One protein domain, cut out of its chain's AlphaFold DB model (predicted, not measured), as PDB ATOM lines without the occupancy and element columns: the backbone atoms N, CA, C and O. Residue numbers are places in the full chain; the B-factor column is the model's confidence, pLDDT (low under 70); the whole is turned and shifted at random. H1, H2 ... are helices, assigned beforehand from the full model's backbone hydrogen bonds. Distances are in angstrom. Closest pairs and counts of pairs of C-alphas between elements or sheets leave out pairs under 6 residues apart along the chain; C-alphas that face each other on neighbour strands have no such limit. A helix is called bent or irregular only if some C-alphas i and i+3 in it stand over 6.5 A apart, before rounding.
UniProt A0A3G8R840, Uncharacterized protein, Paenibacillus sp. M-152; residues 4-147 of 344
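This is residues 4 to 147 of the 344 residues of an uncharacterized protein of Paenibacillus sp. M-152 (UniProt A0A3G8R840). Two long bent helices, H1 and H8, make the length of a rod: H1b crosses H8b, and H1a reaches on past the last residue of H8b as one end of the rod. Around H8a sits a head of six short helices, with H2 and H5 packed on H8a and H3, H4, H6 and H7 gathered at the end of the rod away from H1a. The printed part has 144 residues with eight named helices, H1 to H8 in order, and no named strand; the class is all helix. The whole is loose, with a radius of gyration of the C-alphas of 19.4 A and spans of 69 by 31 by 23 A.

H1, residues 4 to 34, was assigned as one helix by its hydrogen bonds but is bent: C-alphas 14 and 17 are 7.1 A apart, and its arms H1a, residues 4 to 14, and H1b, residues 17 to 34, stand at a steep tilt of 56 degrees. H8, residues 118 to 147, likewise assigned as one helix, is bent, with C-alphas 129 and 132 7.1 A apart; its arms H8a, residues 118 to 129, and H8b, residues 132 to 147, stand at a steep tilt of 41 degrees. H1b touches H8b with residues 19 to 24 alone, opposite ways at a steep tilt of 60 degrees; the closest C-alphas, of Cys 20 and Cys 139, are 5.7 A apart. H1a touches no helix. H5, residues 83 to 92, touches H8a at 55 degrees, a steep tilt, closest at the C-alphas of Gln 84 and Thr 129, 5.1 A. H2, residues 38 to 44, touches residues 123 to 128 alone of H8a; the C-alphas of Ala 43 and Tyr 124, the closest, are 5.0 A apart. H4, residues 64 to 72, touches H6, residues 94 to 102, closest at the C-alphas of Thr 67 and Ile 101, 6.7 A. H3, residues 56 to 62, touches H7, residues 105 to 113, closest at the C-alphas of Thr 62 and Tyr 107, 5.0 A. Every O i to N i+4 pair is within hydrogen-bond range in H1a, H2, H3, H4, H5, H7, H8a and H8b, against 13 of 14 in H1b and 3 of 5 in H6, which is only just irregular, with C-alphas 96 and 99 6.8 A apart.

H1a begins at C-alpha 4, (29.497, 76.772, -9.075), and is 15.4 A long; H1b is 25.7 A long. H8a, 16.5 A long, begins at C-alpha 118, (47.743, 20.850, -2.584). H8b, 22.5 A long, ends at C-alpha 147, (38.922, 63.494, -4.178).

The two C-alphas farthest apart, of Arg 4 and Glu 105, are 69.5 A apart. The printed part has no cut; the link from H2 to H3, 11 residues, is long. Mean pLDDT of the printed part is 84.7, with residues 73 to 81 under 70.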
ATOM      1  N   ARG A   4      28.445  77.394  -8.249       81.88
ATOM      2  CA  ARG A   4      29.497  76.772  -9.075       81.88
ATOM      3  C   ARG A   4      30.345  75.743  -8.322       81.88
ATOM      4  O   ARG A   4      30.673  74.700  -8.874       81.88
ATOM      5  N   LYS A   5      30.682  76.013  -7.055       81.50
ATOM      6  CA  LYS A   5      31.422  75.060  -6.213       81.50
ATOM      7  C   LYS A   5      30.572  73.828  -5.917       81.50
ATOM      8  O   LYS A   5      31.091  72.728  -5.975       81.50
ATOM      9  N   ALA A   6      29.281  74.008  -5.640       81.94
ATOM     10  CA  ALA A   6      28.370  72.891  -5.398       81.94
ATOM     11  C   ALA A   6      28.237  71.984  -6.633       81.94
ATOM     12  O   ALA A   6      28.376  70.773  -6.510       81.94
ATOM     13  N   VAL A   7      28.055  72.577  -7.818       85.31
ATOM     14  CA  VAL A   7      27.970  71.840  -9.088       85.31
ATOM     15  C   VAL A   7      29.269  71.087  -9.378       85.31
ATOM     16  O   VAL A   7      29.228  69.901  -9.678       85.31
ATOM     17  N   PHE A   8      30.430  71.731  -9.225       85.56
ATOM     18  CA  PHE A   8      31.715  71.069  -9.462       85.56
ATOM     19  C   PHE A   8      31.998  69.949  -8.443       85.56
ATOM     20  O   PHE A   8      32.480  68.886  -8.817       85.56
ATOM     21  N   SER A   9      31.638  70.146  -7.168       83.12
ATOM     22  CA  SER A   9      31.692  69.094  -6.142       83.12
ATOM     23  C   SER A   9      30.808  67.893  -6.488       83.12
ATOM     24  O   SER A   9      31.215  66.758  -6.277       83.12
ATOM     25  N   PHE A  10      29.610  68.140  -7.015       84.44
ATOM     26  CA  PHE A  10      28.683  67.085  -7.415       84.44
ATOM     27  C   PHE A  10      29.178  66.321  -8.649       84.44
ATOM     28  O   PHE A  10      29.119  65.097  -8.669       84.44
ATOM     29  N   LEU A  11      29.737  67.028  -9.638       85.69
ATOM     30  CA  LEU A  11      30.361  66.397 -10.803       85.69
ATOM     31  C   LEU A  11      31.516  65.478 -10.394       85.69
ATOM     32  O   LEU A  11      31.575  64.356 -10.880       85.69
ATOM     33  N   LEU A  12      32.389  65.909  -9.475       85.88
ATOM     34  CA  LEU A  12      33.472  65.060  -8.962       85.88
ATOM     35  C   LEU A  12      32.939  63.737  -8.398       85.88
ATOM     36  O   LEU A  12      33.401  62.683  -8.811       85.88
ATOM     37  N   LEU A  13      31.896  63.787  -7.563       84.06
ATOM     38  CA  LEU A  13      31.281  62.578  -6.999       84.06
ATOM     39  C   LEU A  13      30.687  61.648  -8.068       84.06
ATOM     40  O   LEU A  13      30.771  60.432  -7.930       84.06
ATOM     41  N   ILE A  14      30.104  62.198  -9.139       84.19
ATOM     42  CA  ILE A  14      29.591  61.393 -10.261       84.19
ATOM     43  C   ILE A  14      30.737  60.701 -11.006       84.19
ATOM     44  O   ILE A  14      30.611  59.542 -11.403       84.19
ATOM     45  N   PHE A  15      31.855  61.401 -11.202       85.06
ATOM     46  CA  PHE A  15      33.005  60.872 -11.931       85.06
ATOM     47  C   PHE A  15      33.885  59.925 -11.107       85.06
ATOM     48  O   PHE A  15      34.737  59.266 -11.703       85.06
ATOM     49  N   TYR A  16      33.639  59.767  -9.802       85.69
ATOM     50  CA  TYR A  16      34.379  58.847  -8.933       85.69
ATOM     51  C   TYR A  16      34.486  57.431  -9.519       85.69
ATOM     52  O   TYR A  16      35.588  56.935  -9.769       85.69
ATOM     53  N   ILE A  17      33.347  56.781  -9.795       82.81
ATOM     54  CA  ILE A  17      33.319  55.397 -10.301       82.81
ATOM     55  C   ILE A  17      33.959  55.290 -11.697       82.81
ATOM     56  O   ILE A  17      34.839  54.442 -11.866       82.81
ATOM     57  N   PRO A  18      33.603  56.137 -12.690       85.44
ATOM     58  CA  PRO A  18      34.278  56.135 -13.989       85.44
ATOM     59  C   PRO A  18      35.802  56.281 -13.895       85.44
ATOM     60  O   PRO A  18      36.525  55.547 -14.567       85.44
ATOM     61  N   ILE A  19      36.306  57.181 -13.044       88.06
ATOM     62  CA  ILE A  19      37.751  57.389 -12.856       88.06
ATOM     63  C   ILE A  19      38.401  56.153 -12.226       88.06
ATOM     64  O   ILE A  19      39.475  55.743 -12.667       88.06
ATOM     65  N   CYS A  20      37.750  55.523 -11.243       86.12
ATOM     66  CA  CYS A  20      38.242  54.284 -10.633       86.12
ATOM     67  C   CYS A  20      38.381  53.165 -11.665       86.12
ATOM     68  O   CYS A  20      39.414  52.501 -11.706       86.12
ATOM     69  N   LEU A  21      37.372  52.979 -12.522       83.75
ATOM     70  CA  LEU A  21      37.404  51.963 -13.573       83.75
ATOM     71  C   LEU A  21      38.496  52.254 -14.606       83.75
ATOM     72  O   LEU A  21      39.244  51.350 -14.970       83.75
ATOM     73  N   LEU A  22      38.640  53.512 -15.036       87.00
ATOM     74  CA  LEU A  22      39.706  53.924 -15.957       87.00
ATOM     75  C   LEU A  22      41.100  53.643 -15.384       87.00
ATOM     76  O   LEU A  22      41.961  53.108 -16.086       87.00
ATOM     77  N   LEU A  23      41.323  53.969 -14.109       88.31
ATOM     78  CA  LEU A  23      42.582  53.673 -13.427       88.31
ATOM     79  C   LEU A  23      42.805  52.173 -13.278       88.31
ATOM     80  O   LEU A  23      43.907  51.706 -13.546       88.31
ATOM     81  N   TRP A  24      41.776  51.412 -12.917       86.38
ATOM     82  CA  TRP A  24      41.855  49.958 -12.797       86.38
ATOM     83  C   TRP A  24      42.267  49.303 -14.120       86.38
ATOM     84  O   TRP A  24      43.271  48.590 -14.148       86.38
ATOM     85  N   PHE A  25      41.604  49.632 -15.236       82.00
ATOM     86  CA  PHE A  25      41.995  49.149 -16.569       82.00
ATOM     87  C   PHE A  25      43.437  49.534 -16.927       82.00
ATOM     88  O   PHE A  25      44.204  48.707 -17.422       82.00
ATOM     89  N   SER A  26      43.834  50.773 -16.629       86.00
ATOM     90  CA  SER A  26      45.189  51.265 -16.907       86.00
ATOM     91  C   SER A  26      46.254  50.570 -16.050       86.00
ATOM     92  O   SER A  26      47.376  50.355 -16.507       86.00
ATOM     93  N   THR A  27      45.905  50.179 -14.823       85.81
ATOM     94  CA  THR A  27      46.822  49.534 -13.874       85.81
ATOM     95  C   THR A  27      47.264  48.160 -14.372       85.81
ATOM     96  O   THR A  27      48.442  47.835 -14.258       85.81
ATOM     97  N   TYR A  28      46.383  47.377 -15.006       79.94
ATOM     98  CA  TYR A  28      46.793  46.117 -15.648       79.94
ATOM     99  C   TYR A  28      47.778  46.340 -16.785       79.94
ATOM    100  O   TYR A  28      48.769  45.620 -16.879       79.94
ATOM    101  N   GLY A  29      47.525  47.336 -17.638       80.25
ATOM    102  CA  GLY A  29      48.449  47.693 -18.714       80.25
ATOM    103  C   GLY A  29      49.831  48.055 -18.169       80.25
ATOM    104  O   GLY A  29      50.840  47.534 -18.641       80.25
ATOM    105  N   LEU A  30      49.868  48.876 -17.119       84.88
ATOM    106  CA  LEU A  30      51.106  49.283 -16.456       84.88
ATOM    107  C   LEU A  30      51.844  48.102 -15.816       84.88
ATOM    108  O   LEU A  30      53.027  47.919 -16.097       84.88
ATOM    109  N   ILE A  31      51.171  47.278 -15.008       84.81
ATOM    110  CA  ILE A  31      51.807  46.127 -14.347       84.81
ATOM    111  C   ILE A  31      52.372  45.156 -15.388       84.81
ATOM    112  O   ILE A  31      53.540  44.789 -15.294       84.81
ATOM    113  N   ASN A  32      51.593  44.812 -16.418       82.44
ATOM    114  CA  ASN A  32      52.040  43.922 -17.490       82.44
ATOM    115  C   ASN A  32      53.240  44.474 -18.272       82.44
ATOM    116  O   ASN A  32      54.051  43.693 -18.761       82.44
ATOM    117  N   SER A  33      53.356  45.800 -18.401       84.25
ATOM    118  CA  SER A  33      54.485  46.435 -19.091       84.25
ATOM    119  C   SER A  33      55.773  46.472 -18.264       84.25
ATOM    120  O   SER A  33      56.858  46.458 -18.837       84.25
ATOM    121  N   ILE A  34      55.657  46.536 -16.934       87.25
ATOM    122  CA  ILE A  34      56.803  46.651 -16.026       87.25
ATOM    123  C   ILE A  34      57.306  45.263 -15.640       87.25
ATOM    124  O   ILE A  34      58.487  44.970 -15.795       87.25
ATOM    125  N   ASP A  35      56.415  44.426 -15.109       82.12
ATOM    126  CA  ASP A  35      56.753  43.091 -14.635       82.12
ATOM    127  C   ASP A  35      55.486  42.217 -14.525       82.12
ATOM    128  O   ASP A  35      54.774  42.260 -13.512       82.12
ATOM    129  N   PRO A  36      55.202  41.379 -15.537       78.62
ATOM    130  CA  PRO A  36      54.049  40.482 -15.515       78.62
ATOM    131  C   PRO A  36      54.157  39.385 -14.437       78.62
ATOM    132  O   PRO A  36      53.140  38.811 -14.041       78.62
ATOM    133  N   GLY A  37      55.356  39.107 -13.910       83.50
ATOM    134  CA  GLY A  37      55.581  38.150 -12.824       83.50
ATOM    135  C   GLY A  37      55.109  38.647 -11.452       83.50
ATOM    136  O   GLY A  37      55.062  37.864 -10.499       83.50
ATOM    137  N   ILE A  38      54.706  39.921 -11.326       86.38
ATOM    138  CA  ILE A  38      54.139  40.490 -10.089       86.38
ATOM    139  C   ILE A  38      52.939  39.679  -9.594       86.38
ATOM    140  O   ILE A  38      52.820  39.443  -8.393       86.38
ATOM    141  N   TYR A  39      52.063  39.227 -10.493       86.94
ATOM    142  CA  TYR A  39      50.856  38.492 -10.106       86.94
ATOM    143  C   TYR A  39      51.179  37.139  -9.477       86.94
ATOM    144  O   TYR A  39      50.582  36.747  -8.476       86.94
ATOM    145  N   ILE A  40      52.180  36.458 -10.030       86.62
ATOM    146  CA  ILE A  40      52.634  35.159  -9.546       86.62
ATOM    147  C   ILE A  40      53.321  35.330  -8.192       86.62
ATOM    148  O   ILE A  40      53.025  34.589  -7.253       86.62
ATOM    149  N   ARG A  41      54.164  36.356  -8.035       88.25
ATOM    150  CA  ARG A  41      54.765  36.688  -6.736       88.25
ATOM    151  C   ARG A  41      53.710  37.043  -5.694       88.25
ATOM    152  O   ARG A  41      53.792  36.562  -4.570       88.25
ATOM    153  N   PHE A  42      52.683  37.806  -6.058       87.44
ATOM    154  CA  PHE A  42      51.555  38.088  -5.167       87.44
ATOM    155  C   PHE A  42      50.868  36.796  -4.701       87.44
ATOM    156  O   PHE A  42      50.682  36.573  -3.501       87.44
ATOM    157  N   ALA A  43      50.546  35.903  -5.635       86.56
ATOM    158  CA  ALA A  43      49.853  34.664  -5.316       86.56
ATOM    159  C   ALA A  43      50.719  33.651  -4.546       86.56
ATOM    160  O   ALA A  43      50.173  32.830  -3.814       86.56
ATOM    161  N   THR A  44      52.050  33.742  -4.643       86.38
ATOM    162  CA  THR A  44      53.005  32.809  -4.013       86.38
ATOM    163  C   THR A  44      53.788  33.378  -2.823       86.38
ATOM    164  O   THR A  44      54.723  32.733  -2.357       86.38
ATOM    165  N   GLU A  45      53.446  34.566  -2.311       83.88
ATOM    166  CA  GLU A  45      54.204  35.252  -1.235       83.88
ATOM    167  C   GLU A  45      55.659  35.556  -1.603       83.88
ATOM    168  O   GLU A  45      56.569  35.434  -0.787       83.88
ATOM    169  N   ASN A  46      55.883  35.968  -2.847       85.12
ATOM    170  CA  ASN A  46      57.192  36.271  -3.423       85.12
ATOM    171  C   ASN A  46      58.144  35.069  -3.514       85.12
ATOM    172  O   ASN A  46      59.331  35.269  -3.760       85.12
ATOM    173  N   LYS A  47      57.652  33.834  -3.351       84.88
ATOM    174  CA  LYS A  47      58.486  32.629  -3.469       84.88
ATOM    175  C   LYS A  47      58.899  32.340  -4.910       84.88
ATOM    176  O   LYS A  47      60.011  31.873  -5.132       84.88
ATOM    177  N   TYR A  48      58.026  32.622  -5.878       85.62
ATOM    178  CA  TYR A  48      58.251  32.257  -7.275       85.62
ATOM    179  C   TYR A  48      57.936  33.408  -8.222       85.62
ATOM    180  O   TYR A  48      56.989  34.166  -8.013       85.62
ATOM    181  N   HIS A  49      58.753  33.531  -9.268       83.12
ATOM    182  CA  HIS A  49      58.569  34.519 -10.328       83.12
ATOM    183  C   HIS A  49      57.700  33.987 -11.476       83.12
ATOM    184  O   HIS A  49      56.881  34.731 -12.012       83.12
ATOM    185  N   ASP A  50      57.846  32.697 -11.782       84.62
ATOM    186  CA  ASP A  50      57.156  32.001 -12.865       84.62
ATOM    187  C   ASP A  50      56.033  31.096 -12.345       84.62
ATOM    188  O   ASP A  50      56.000  30.719 -11.173       84.62
ATOM    189  N   ASP A  51      55.084  30.758 -13.224       84.50
ATOM    190  CA  ASP A  51      53.920  29.943 -12.868       84.50
ATOM    191  C   ASP A  51      54.351  28.501 -12.557       84.50
ATOM    192  O   ASP A  51      54.595  27.686 -13.449       84.50
ATOM    193  N   ILE A  52      54.443  28.199 -11.265       85.19
ATOM    194  CA  ILE A  52      54.880  26.905 -10.729       85.19
ATOM    195  C   ILE A  52      53.761  25.868 -10.587       85.19
ATOM    196  O   ILE A  52      54.034  24.758 -10.126       85.19
ATOM    197  N   PHE A  53      52.522  26.191 -10.970       85.81
ATOM    198  CA  PHE A  53      51.381  25.279 -10.832       85.81
ATOM    199  C   PHE A  53      50.760  24.892 -12.175       85.81
ATOM    200  O   PHE A  53      50.382  23.738 -12.367       85.81
ATOM    201  N   PHE A  54      50.670  25.831 -13.118       86.06
ATOM    202  CA  PHE A  54      49.902  25.662 -14.355       86.06
ATOM    203  C   PHE A  54      50.670  26.048 -15.628       86.06
ATOM    204  O   PHE A  54      50.065  26.239 -16.682       86.06
ATOM    205  N   SER A  55      52.001  26.166 -15.583       85.06
ATOM    206  CA  SER A  55      52.766  26.446 -16.804       85.06
ATOM    207  C   SER A  55      52.650  25.320 -17.839       85.06
ATOM    208  O   SER A  55      52.424  24.150 -17.517       85.06
ATOM    209  N   LYS A  56      52.860  25.670 -19.116       83.88
ATOM    210  CA  LYS A  56      52.845  24.706 -20.231       83.88
ATOM    211  C   LYS A  56      53.828  23.552 -20.018       83.88
ATOM    212  O   LYS A  56      53.523  22.420 -20.378       83.88
ATOM    213  N   GLU A  57      54.985  23.834 -19.423       85.06
ATOM    214  CA  GLU A  57      56.004  22.825 -19.130       85.06
ATOM    215  C   GLU A  57      55.522  21.824 -18.072       85.06
ATOM    216  O   GLU A  57      55.659  20.612 -18.252       85.06
ATOM    217  N   ILE A  58      54.899  22.316 -16.998       85.88
ATOM    218  CA  ILE A  58      54.338  21.471 -15.937       85.88
ATOM    219  C   ILE A  58      53.201  20.630 -16.492       85.88
ATOM    220  O   ILE A  58      53.171  19.421 -16.259       85.88
ATOM    221  N   ASN A  59      52.291  21.229 -17.264       85.31
ATOM    222  CA  ASN A  59      51.204  20.476 -17.877       85.31
ATOM    223  C   ASN A  59      51.727  19.390 -18.831       85.31
ATOM    224  O   ASN A  59      51.238  18.267 -18.788       85.31
ATOM    225  N   GLY A  60      52.769  19.674 -19.619       84.62
ATOM    226  CA  GLY A  60      53.403  18.673 -20.483       84.62
ATOM    227  C   GLY A  60      53.960  17.466 -19.716       84.62
ATOM    228  O   GLY A  60      53.865  16.339 -20.199       84.62
ATOM    229  N   LYS A  61      54.497  17.682 -18.507       86.75
ATOM    230  CA  LYS A  61      55.070  16.622 -17.655       86.75
ATOM    231  C   LYS A  61      54.032  15.882 -16.809       86.75
ATOM    232  O   LYS A  61      54.188  14.693 -16.556       86.75
ATOM    233  N   THR A  62      52.995  16.576 -16.347       87.50
ATOM    234  CA  THR A  62      52.081  16.079 -15.298       87.50
ATOM    235  C   THR A  62      50.655  15.830 -15.777       87.50
ATOM    236  O   THR A  62      49.892  15.156 -15.085       87.50
ATOM    237  N   LYS A  63      50.283  16.369 -16.946       88.00
ATOM    238  CA  LYS A  63      48.931  16.302 -17.522       88.00
ATOM    239  C   LYS A  63      47.842  16.771 -16.550       88.00
ATOM    240  O   LYS A  63      46.764  16.179 -16.437       88.00
ATOM    241  N   ILE A  64      48.138  17.834 -15.801       85.50
ATOM    242  CA  ILE A  64      47.216  18.382 -14.804       85.50
ATOM    243  C   ILE A  64      45.928  18.913 -15.448       85.50
ATOM    244  O   ILE A  64      44.848  18.675 -14.906       85.50
ATOM    245  N   TYR A  65      45.997  19.544 -16.626       85.69
ATOM    246  CA  TYR A  65      44.797  20.011 -17.326       85.69
ATOM    247  C   TYR A  65      43.908  18.858 -17.788       85.69
ATOM    248  O   TYR A  65      42.697  18.952 -17.616       85.69
ATOM    249  N   ASP A  66      44.472  17.735 -18.240       84.88
ATOM    250  CA  ASP A  66      43.688  16.540 -18.589       84.88
ATOM    251  C   ASP A  66      42.911  16.019 -17.373       84.88
ATOM    252  O   ASP A  66      41.724  15.709 -17.465       84.88
ATOM    253  N   THR A  67      43.563  15.991 -16.206       84.56
ATOM    254  CA  THR A  67      42.943  15.563 -14.939       84.56
ATOM    255  C   THR A  67      41.766  16.472 -14.568       84.56
ATOM    256  O   THR A  67      40.700  15.999 -14.160       84.56
ATOM    257  N   ILE A  68      41.935  17.786 -14.732       85.44
ATOM    258  CA  ILE A  68      40.893  18.783 -14.460       85.44
ATOM    259  C   ILE A  68      39.749  18.656 -15.478       85.44
ATOM    260  O   ILE A  68      38.586  18.588 -15.074       85.44
ATOM    261  N   ASN A  69      40.059  18.570 -16.772       84.69
ATOM    262  CA  ASN A  69      39.087  18.464 -17.863       84.69
ATOM    263  C   ASN A  69      38.220  17.206 -17.728       84.69
ATOM    264  O   ASN A  69      36.993  17.295 -17.807       84.69
ATOM    265  N   GLN A  70      38.832  16.053 -17.441       84.00
ATOM    266  CA  GLN A  70      38.118  14.790 -17.219       84.00
ATOM    267  C   GLN A  70      37.187  14.860 -16.005       84.00
ATOM    268  O   GLN A  70      36.069  14.350 -16.048       84.00
ATOM    269  N   THR A  71      37.618  15.528 -14.934       82.44
ATOM    270  CA  THR A  71      36.816  15.679 -13.711       82.44
ATOM    271  C   THR A  71      35.616  16.606 -13.919       82.44
ATOM    272  O   THR A  71      34.549  16.379 -13.351       82.44
ATOM    273  N   LEU A  72      35.780  17.666 -14.715       81.12
ATOM    274  CA  LEU A  72      34.775  18.718 -14.898       81.12
ATOM    275  C   LEU A  72      33.923  18.550 -16.169       81.12
ATOM    276  O   LEU A  72      33.108  19.423 -16.472       81.12
ATOM    277  N   GLY A  73      34.069  17.430 -16.883       68.44
ATOM    278  CA  GLY A  73      33.214  17.060 -18.012       68.44
ATOM    279  C   GLY A  73      33.555  17.754 -19.333       68.44
ATOM    280  O   GLY A  73      32.643  18.167 -20.044       68.44
ATOM    281  N   ASN A  74      34.845  17.880 -19.670       59.00
ATOM    282  CA  ASN A  74      35.342  18.396 -20.958       59.00
ATOM    283  C   ASN A  74      34.858  19.811 -21.324       59.00
ATOM    284  O   ASN A  74      34.622  20.117 -22.492       59.00
ATOM    285  N   LYS A  75      34.736  20.715 -20.348       60.28
ATOM    286  CA  LYS A  75      34.885  22.139 -20.673       60.28
ATOM    287  C   LYS A  75      36.361  22.361 -20.945       60.28
ATOM    288  O   LYS A  75      37.141  22.090 -20.044       60.28
ATOM    289  N   ASP A  76      36.732  22.820 -22.139       61.56
ATOM    290  CA  ASP A  76      38.121  23.170 -22.445       61.56
ATOM    291  C   ASP A  76      38.588  24.244 -21.462       61.56
ATOM    292  O   ASP A  76      38.348  25.437 -21.648       61.56
ATOM    293  N   VAL A  77      39.244  23.827 -20.386       63.41
ATOM    294  CA  VAL A  77      39.890  24.714 -19.414       63.41
ATOM    295  C   VAL A  77      40.934  25.581 -20.131       63.41
ATOM    296  O   VAL A  77      41.099  26.748 -19.785       63.41
ATOM    297  N   ASP A  78      41.516  25.051 -21.212       59.31
ATOM    298  CA  ASP A  78      42.418  25.741 -22.139       59.31
ATOM    299  C   ASP A  78      41.728  26.819 -23.003       59.31
ATOM    300  O   ASP A  78      42.401  27.709 -23.519       59.31
ATOM    301  N   SER A  79      40.395  26.788 -23.146       56.94
ATOM    302  CA  SER A  79      39.619  27.792 -23.901       56.94
ATOM    303  C   SER A  79      39.254  29.035 -23.080       56.94
ATOM    304  O   SER A  79      38.756  30.027 -23.623       56.94
ATOM    305  N   ILE A  80      39.495  29.018 -21.764       63.75
ATOM    306  CA  ILE A  80      39.212  30.162 -20.896       63.75
ATOM    307  C   ILE A  80      40.346  31.186 -21.046       63.75
ATOM    308  O   ILE A  80      41.363  31.124 -20.362       63.75
ATOM    309  N   ASN A  81      40.140  32.174 -21.921       59.09
ATOM    310  CA  ASN A  81      41.135  33.212 -22.241       59.09
ATOM    311  C   ASN A  81      41.608  34.045 -21.032       59.09
ATOM    312  O   ASN A  81      42.691  34.625 -21.072       59.09
ATOM    313  N   ASN A  82      40.799  34.146 -19.972       72.31
ATOM    314  CA  ASN A  82      41.125  34.919 -18.776       72.31
ATOM    315  C   ASN A  82      41.553  33.987 -17.628       72.31
ATOM    316  O   ASN A  82      40.732  33.235 -17.097       72.31
ATOM    317  N   LYS A  83      42.818  34.094 -17.197       77.06
ATOM    318  CA  LYS A  83      43.378  33.305 -16.088       77.06
ATOM    319  C   LYS A  83      42.572  33.453 -14.794       77.06
ATOM    320  O   LYS A  83      42.350  32.462 -14.108       77.06
ATOM    321  N   GLN A  84      42.072  34.641 -14.471       76.38
ATOM    322  CA  GLN A  84      41.272  34.866 -13.265       76.38
ATOM    323  C   GLN A  84      39.914  34.168 -13.342       76.38
ATOM    324  O   GLN A  84      39.479  33.566 -12.364       76.38
ATOM    325  N   ALA A  85      39.273  34.168 -14.515       77.50
ATOM    326  CA  ALA A  85      38.028  33.428 -14.728       77.50
ATOM    327  C   ALA A  85      38.252  31.911 -14.624       77.50
ATOM    328  O   ALA A  85      37.435  31.196 -14.041       77.50
ATOM    329  N   LEU A  86      39.389  31.436 -15.139       83.00
ATOM    330  CA  LEU A  86      39.833  30.058 -14.985       83.00
ATOM    331  C   LEU A  86      40.013  29.707 -13.499       83.00
ATOM    332  O   LEU A  86      39.409  28.752 -13.014       83.00
ATOM    333  N   TYR A  87      40.781  30.491 -12.746       86.31
ATOM    334  CA  TYR A  87      41.025  30.226 -11.327       86.31
ATOM    335  C   TYR A  87      39.749  30.320 -10.482       86.31
ATOM    336  O   TYR A  87      39.525  29.449  -9.641       86.31
ATOM    337  N   ALA A  88      38.855  31.269 -10.769       83.75
ATOM    338  CA  ALA A  88      37.544  31.355 -10.127       83.75
ATOM    339  C   ALA A  88      36.709  30.087 -10.367       83.75
ATOM    340  O   ALA A  88      36.064  29.559  -9.454       83.75
ATOM    341  N   TYR A  89      36.746  29.564 -11.595       83.25
ATOM    342  CA  TYR A  89      36.071  28.324 -11.954       83.25
ATOM    343  C   TYR A  89      36.665  27.112 -11.221       83.25
ATOM    344  O   TYR A  89      35.912  26.292 -10.685       83.25
ATOM    345  N   LEU A  90      37.995  27.017 -11.121       86.62
ATOM    346  CA  LEU A  90      38.667  25.960 -10.358       86.62
ATOM    347  C   LEU A  90      38.343  26.049  -8.860       86.62
ATOM    348  O   LEU A  90      38.035  25.034  -8.235       86.62
ATOM    349  N   LEU A  91      38.335  27.255  -8.286       87.56
ATOM    350  CA  LEU A  91      38.021  27.479  -6.875       87.56
ATOM    351  C   LEU A  91      36.585  27.067  -6.539       87.56
ATOM    352  O   LEU A  91      36.360  26.360  -5.554       87.56
ATOM    353  N   LYS A  92      35.615  27.432  -7.387       86.12
ATOM    354  CA  LYS A  92      34.205  27.036  -7.230       86.12
ATOM    355  C   LYS A  92      34.036  25.514  -7.193       86.12
ATOM    356  O   LYS A  92      33.200  25.004  -6.450       86.12
ATOM    357  N   ASN A  93      34.855  24.789  -7.955       86.88
ATOM    358  CA  ASN A  93      34.829  23.329  -8.043       86.88
ATOM    359  C   ASN A  93      35.879  22.637  -7.156       86.88
ATOM    360  O   ASN A  93      36.077  21.428  -7.280       86.88
ATOM    361  N   LYS A  94      36.520  23.354  -6.220       87.19
ATOM    362  CA  LYS A  94      37.597  22.840  -5.351       87.19
ATOM    363  C   LYS A  94      37.288  21.469  -4.743       87.19
ATOM    364  O   LYS A  94      38.124  20.575  -4.793       87.19
ATOM    365  N   LYS A  95      36.073  21.274  -4.215       87.12
ATOM    366  CA  LYS A  95      35.657  20.002  -3.589       87.12
ATOM    367  C   LYS A  95      35.696  18.812  -4.553       87.12
ATOM    368  O   LYS A  95      36.035  17.713  -4.132       87.12
ATOM    369  N   LEU A  96      35.360  19.035  -5.823       85.75
ATOM    370  CA  LEU A  96      35.378  18.003  -6.859       85.75
ATOM    371  C   LEU A  96      36.802  17.724  -7.350       85.75
ATOM    372  O   LEU A  96      37.095  16.604  -7.742       85.75
ATOM    373  N   LEU A  97      37.686  18.725  -7.291       87.19
ATOM    374  CA  LEU A  97      39.045  18.662  -7.825       87.19
ATOM    375  C   LEU A  97      40.090  18.117  -6.843       87.19
ATOM    376  O   LEU A  97      41.081  17.549  -7.289       87.19
ATOM    377  N   ILE A  98      39.887  18.247  -5.527       89.06
ATOM    378  CA  ILE A  98      40.883  17.810  -4.529       89.06
ATOM    379  C   ILE A  98      41.263  16.332  -4.709       89.06
ATOM    380  O   ILE A  98      42.448  16.014  -4.779       89.06
ATOM    381  N   ASN A  99      40.274  15.438  -4.803       87.94
ATOM    382  CA  ASN A  99      40.525  13.994  -4.866       87.94
ATOM    383  C   ASN A  99      41.118  13.534  -6.211       87.94
ATOM    384  O   ASN A  99      42.007  12.687  -6.205       87.94
ATOM    385  N   PRO A 100      40.665  14.035  -7.373       88.25
ATOM    386  CA  PRO A 100      41.289  13.693  -8.650       88.25
ATOM    387  C   PRO A 100      42.715  14.226  -8.785       88.25
ATOM    388  O   PRO A 100      43.582  13.495  -9.253       88.25
ATOM    389  N   ILE A 101      42.992  15.450  -8.320       89.31
ATOM    390  CA  ILE A 101      44.353  16.006  -8.360       89.31
ATOM    391  C   ILE A 101      45.277  15.230  -7.415       89.31
ATOM    392  O   ILE A 101      46.401  14.919  -7.795       89.31
ATOM    393  N   SER A 102      44.813  14.851  -6.218       89.38
ATOM    394  CA  SER A 102      45.628  14.060  -5.284       89.38
ATOM    395  C   SER A 102      45.962  12.657  -5.797       89.38
ATOM    396  O   SER A 102      46.977  12.091  -5.402       89.38
ATOM    397  N   LYS A 103      45.137  12.103  -6.694       90.75
ATOM    398  CA  LYS A 103      45.381  10.819  -7.369       90.75
ATOM    399  C   LYS A 103      46.306  10.925  -8.583       90.75
ATOM    400  O   LYS A 103      46.745   9.895  -9.085       90.75
ATOM    401  N   ASN A 104      46.611  12.130  -9.068       91.12
ATOM    402  CA  ASN A 104      47.595  12.311 -10.129       91.12
ATOM    403  C   ASN A 104      49.010  12.202  -9.535       91.12
ATOM    404  O   ASN A 104      49.582  13.182  -9.057       91.12
ATOM    405  N   GLU A 105      49.577  10.995  -9.580       90.12
ATOM    406  CA  GLU A 105      50.900  10.690  -9.017       90.12
ATOM    407  C   GLU A 105      52.015  11.563  -9.606       90.12
ATOM    408  O   GLU A 105      52.905  12.000  -8.880       90.12
ATOM    409  N   SER A 106      51.949  11.870 -10.906       89.75
ATOM    410  CA  SER A 106      52.964  12.687 -11.582       89.75
ATOM    411  C   SER A 106      52.954  14.127 -11.072       89.75
ATOM    412  O   SER A 106      54.008  14.707 -10.810       89.75
ATOM    413  N   TYR A 107      51.764  14.698 -10.881       90.75
ATOM    414  CA  TYR A 107      51.610  16.049 -10.354       90.75
ATOM    415  C   TYR A 107      51.944  16.128  -8.861       90.75
ATOM    416  O   TYR A 107      52.646  17.041  -8.434       90.75
ATOM    417  N   MET A 108      51.514  15.146  -8.065       92.31
ATOM    418  CA  MET A 108      51.838  15.099  -6.636       92.31
ATOM    419  C   MET A 108      53.338  14.926  -6.384       92.31
ATOM    420  O   MET A 108      53.875  15.584  -5.494       92.31
ATOM    421  N   LYS A 109      54.024  14.107  -7.190       91.00
ATOM    422  CA  LYS A 109      55.484  13.972  -7.139       91.00
ATOM    423  C   LYS A 109      56.178  15.290  -7.481       91.00
ATOM    424  O   LYS A 109      57.052  15.716  -6.735       91.00
ATOM    425  N   TYR A 110      55.737  15.972  -8.540       92.00
ATOM    426  CA  TYR A 110      56.247  17.299  -8.896       92.00
ATOM    427  C   TYR A 110      56.079  18.315  -7.754       92.00
ATOM    428  O   TYR A 110      57.026  19.029  -7.424       92.00
ATOM    429  N   LEU A 111      54.899  18.372  -7.124       90.38
ATOM    430  CA  LEU A 111      54.659  19.274  -5.996       90.38
ATOM    431  C   LEU A 111      55.616  18.969  -4.835       90.38
ATOM    432  O   LEU A 111      56.264  19.881  -4.329       90.38
ATOM    433  N   GLN A 112      55.782  17.695  -4.470       90.31
ATOM    434  CA  GLN A 112      56.694  17.283  -3.398       90.31
ATOM    435  C   GLN A 112      58.158  17.627  -3.695       90.31
ATOM    436  O   GLN A 112      58.837  18.166  -2.824       90.31
ATOM    437  N   GLU A 113      58.633  17.375  -4.917       90.75
ATOM    438  CA  GLU A 113      59.999  17.714  -5.350       90.75
ATOM    439  C   GLU A 113      60.286  19.222  -5.262       90.75
ATOM    440  O   GLU A 113      61.427  19.624  -5.039       90.75
ATOM    441  N   ASN A 114      59.250  20.059  -5.370       86.88
ATOM    442  CA  ASN A 114      59.343  21.515  -5.255       86.88
ATOM    443  C   ASN A 114      58.975  22.052  -3.860       86.88
ATOM    444  O   ASN A 114      58.865  23.267  -3.690       86.88
ATOM    445  N   ASN A 115      58.816  21.181  -2.854       86.44
ATOM    446  CA  ASN A 115      58.364  21.523  -1.496       86.44
ATOM    447  C   ASN A 115      56.993  22.230  -1.452       86.44
ATOM    448  O   ASN A 115      56.762  23.112  -0.625       86.44
ATOM    449  N   LEU A 116      56.085  21.848  -2.349       89.25
ATOM    450  CA  LEU A 116      54.727  22.371  -2.471       89.25
ATOM    451  C   LEU A 116      53.693  21.308  -2.088       89.25
ATOM    452  O   LEU A 116      53.904  20.105  -2.253       89.25
ATOM    453  N   GLY A 117      52.531  21.760  -1.625       88.88
ATOM    454  CA  GLY A 117      51.366  20.923  -1.373       88.88
ATOM    455  C   GLY A 117      50.119  21.357  -2.143       88.88
ATOM    456  O   GLY A 117      50.033  22.436  -2.727       88.88
ATOM    457  N   LEU A 118      49.081  20.520  -2.072       88.69
ATOM    458  CA  LEU A 118      47.743  20.850  -2.584       88.69
ATOM    459  C   LEU A 118      47.151  22.105  -1.933       88.69
ATOM    460  O   LEU A 118      46.404  22.844  -2.571       88.69
ATOM    461  N   ASN A 119      47.481  22.357  -0.665       88.94
ATOM    462  CA  ASN A 119      47.039  23.564   0.025       88.94
ATOM    463  C   ASN A 119      47.644  24.821  -0.610       88.94
ATOM    464  O   ASN A 119      46.911  25.784  -0.819       88.94
ATOM    465  N   ASP A 120      48.927  24.784  -0.982       89.12
ATOM    466  CA  ASP A 120      49.602  25.903  -1.649       89.12
ATOM    467  C   ASP A 120      48.998  26.173  -3.029       89.12
ATOM    468  O   ASP A 120      48.764  27.325  -3.384       89.12
ATOM    469  N   LEU A 121      48.649  25.115  -3.771       90.19
ATOM    470  CA  LEU A 121      47.934  25.230  -5.043       90.19
ATOM    471  C   LEU A 121      46.595  25.956  -4.880       90.19
ATOM    472  O   LEU A 121      46.294  26.895  -5.617       90.19
ATOM    473  N   PHE A 122      45.759  25.525  -3.934       90.81
ATOM    474  CA  PHE A 122      44.449  26.151  -3.755       90.81
ATOM    475  C   PHE A 122      44.547  27.560  -3.173       90.81
ATOM    476  O   PHE A 122      43.721  28.397  -3.528       90.81
ATOM    477  N   LEU A 123      45.554  27.839  -2.343       90.19
ATOM    478  CA  LEU A 123      45.845  29.189  -1.868       90.19
ATOM    479  C   LEU A 123      46.272  30.102  -3.028       90.19
ATOM    480  O   LEU A 123      45.800  31.235  -3.125       90.19
ATOM    481  N   TYR A 124      47.111  29.601  -3.937       90.56
ATOM    482  CA  TYR A 124      47.497  30.302  -5.160       90.56
ATOM    483  C   TYR A 124      46.276  30.627  -6.032       90.56
ATOM    484  O   TYR A 124      46.078  31.781  -6.412       90.56
ATOM    485  N   ILE A 125      45.412  29.639  -6.291       89.69
ATOM    486  CA  ILE A 125      44.170  29.813  -7.067       89.69
ATOM    487  C   ILE A 125      43.251  30.851  -6.406       89.69
ATOM    488  O   ILE A 125      42.709  31.719  -7.090       89.69
ATOM    489  N   GLU A 126      43.079  30.786  -5.085       90.12
ATOM    490  CA  GLU A 126      42.257  31.732  -4.325       90.12
ATOM    491  C   GLU A 126      42.782  33.167  -4.448       90.12
ATOM    492  O   GLU A 126      42.027  34.089  -4.757       90.12
ATOM    493  N   ARG A 127      44.092  33.364  -4.291       89.44
ATOM    494  CA  ARG A 127      44.715  34.687  -4.419       89.44
ATOM    495  C   ARG A 127      44.633  35.235  -5.830       89.44
ATOM    496  O   ARG A 127      44.281  36.398  -5.998       89.44
ATOM    497  N   MET A 128      44.894  34.407  -6.838       88.50
ATOM    498  CA  MET A 128      44.755  34.822  -8.232       88.50
ATOM    499  C   MET A 128      43.304  35.163  -8.591       88.50
ATOM    500  O   MET A 128      43.074  36.081  -9.370       88.50
ATOM    501  N   THR A 129      42.324  34.483  -7.989       86.50
ATOM    502  CA  THR A 129      40.896  34.818  -8.143       86.50
ATOM    503  C   THR A 129      40.575  36.192  -7.543       86.50
ATOM    504  O   THR A 129      39.857  36.984  -8.148       86.50
ATOM    505  N   ASN A 130      41.145  36.507  -6.377       86.25
ATOM    506  CA  ASN A 130      40.907  37.764  -5.659       86.25
ATOM    507  C   ASN A 130      41.769  38.942  -6.153       86.25
ATOM    508  O   ASN A 130      41.631  40.062  -5.648       86.25
ATOM    509  N   LEU A 131      42.662  38.715  -7.118       86.31
ATOM    510  CA  LEU A 131      43.589  39.722  -7.632       86.31
ATOM    511  C   LEU A 131      42.848  40.947  -8.186       86.31
ATOM    512  O   LEU A 131      43.195  42.079  -7.847       86.31
ATOM    513  N   ASP A 132      41.795  40.718  -8.974       81.88
ATOM    514  CA  ASP A 132      41.031  41.790  -9.618       81.88
ATOM    515  C   ASP A 132      40.360  42.702  -8.596       81.88
ATOM    516  O   ASP A 132      40.471  43.928  -8.683       81.88
ATOM    517  N   GLN A 133      39.744  42.110  -7.575       81.12
ATOM    518  CA  GLN A 133      39.132  42.851  -6.479       81.12
ATOM    519  C   GLN A 133      40.182  43.584  -5.635       81.12
ATOM    520  O   GLN A 133      39.961  44.723  -5.230       81.12
ATOM    521  N   THR A 134      41.346  42.973  -5.405       85.81
ATOM    522  CA  THR A 134      42.445  43.591  -4.648       85.81
ATOM    523  C   THR A 134      42.973  44.842  -5.353       85.81
ATOM    524  O   THR A 134      43.110  45.896  -4.729       85.81
ATOM    525  N   LEU A 135      43.218  44.757  -6.662       86.62
ATOM    526  CA  LEU A 135      43.659  45.899  -7.469       86.62
ATOM    527  C   LEU A 135      42.579  46.977  -7.572       86.62
ATOM    528  O   LEU A 135      42.882  48.167  -7.465       86.62
ATOM    529  N   LEU A 136      41.316  46.575  -7.728       85.31
ATOM    530  CA  LEU A 136      40.187  47.499  -7.764       85.31
ATOM    531  C   LEU A 136      40.042  48.266  -6.440       85.31
ATOM    532  O   LEU A 136      39.865  49.481  -6.462       85.31
ATOM    533  N   ASN A 137      40.205  47.599  -5.295       87.25
ATOM    534  CA  ASN A 137      40.209  48.242  -3.977       87.25
ATOM    535  C   ASN A 137      41.351  49.257  -3.843       87.25
ATOM    536  O   ASN A 137      41.139  50.367  -3.356       87.25
ATOM    537  N   GLY A 138      42.548  48.925  -4.337       89.19
ATOM    538  CA  GLY A 138      43.664  49.872  -4.403       89.19
ATOM    539  C   GLY A 138      43.338  51.116  -5.240       89.19
ATOM    540  O   GLY A 138      43.645  52.239  -4.836       89.19
ATOM    541  N   CYS A 139      42.645  50.943  -6.367       89.75
ATOM    542  CA  CYS A 139      42.198  52.057  -7.204       89.75
ATOM    543  C   CYS A 139      41.132  52.907  -6.500       89.75
ATOM    544  O   CYS A 139      41.262  54.132  -6.455       89.75
ATOM    545  N   PHE A 140      40.122  52.277  -5.889       89.25
ATOM    546  CA  PHE A 140      39.100  52.971  -5.102       89.25
ATOM    547  C   PHE A 140      39.716  53.815  -3.983       89.25
ATOM    548  O   PHE A 140      39.286  54.952  -3.772       89.25
ATOM    549  N   TYR A 141      40.742  53.291  -3.303       93.00
ATOM    550  CA  TYR A 141      41.473  54.002  -2.254       93.00
ATOM    551  C   TYR A 141      42.132  55.268  -2.803       93.00
ATOM    552  O   TYR A 141      41.926  56.360  -2.269       93.00
ATOM    553  N   LEU A 142      42.909  55.129  -3.882       92.31
ATOM    554  CA  LEU A 142      43.671  56.233  -4.461       92.31
ATOM    555  C   LEU A 142      42.756  57.347  -4.966       92.31
ATOM    556  O   LEU A 142      42.998  58.518  -4.670       92.31
ATOM    557  N   VAL A 143      41.686  56.998  -5.683       92.38
ATOM    558  CA  VAL A 143      40.725  57.993  -6.180       92.38
ATOM    559  C   VAL A 143      40.005  58.669  -5.022       92.38
ATOM    560  O   VAL A 143      39.889  59.893  -5.017       92.38
ATOM    561  N   ALA A 144      39.591  57.911  -4.001       92.25
ATOM    562  CA  ALA A 144      38.921  58.478  -2.834       92.25
ATOM    563  C   ALA A 144      39.828  59.478  -2.116       92.25
ATOM    564  O   ALA A 144      39.400  60.585  -1.790       92.25
ATOM    565  N   LEU A 145      41.098  59.122  -1.915       94.94
ATOM    566  CA  LEU A 145      42.076  60.008  -1.299       94.94
ATOM    567  C   LEU A 145      42.268  61.285  -2.126       94.94
ATOM    568  O   LEU A 145      42.230  62.379  -1.567       94.94
ATOM    569  N   LEU A 146      42.427  61.169  -3.447       92.94
ATOM    570  CA  LEU A 146      42.574  62.324  -4.337       92.94
ATOM    571  C   LEU A 146      41.356  63.250  -4.283       92.94
ATOM    572  O   LEU A 146      41.517  64.465  -4.165       92.94
ATOM    573  N   GLU A 147      40.144  62.701  -4.305       91.88
ATOM    574  CA  GLU A 147      38.922  63.494  -4.178       91.88
ATOM    575  C   GLU A 147      38.820  64.187  -2.822       91.88
ATOM    576  O   GLU A 147      38.521  65.382  -2.766       91.88
TER     577      GLU A 147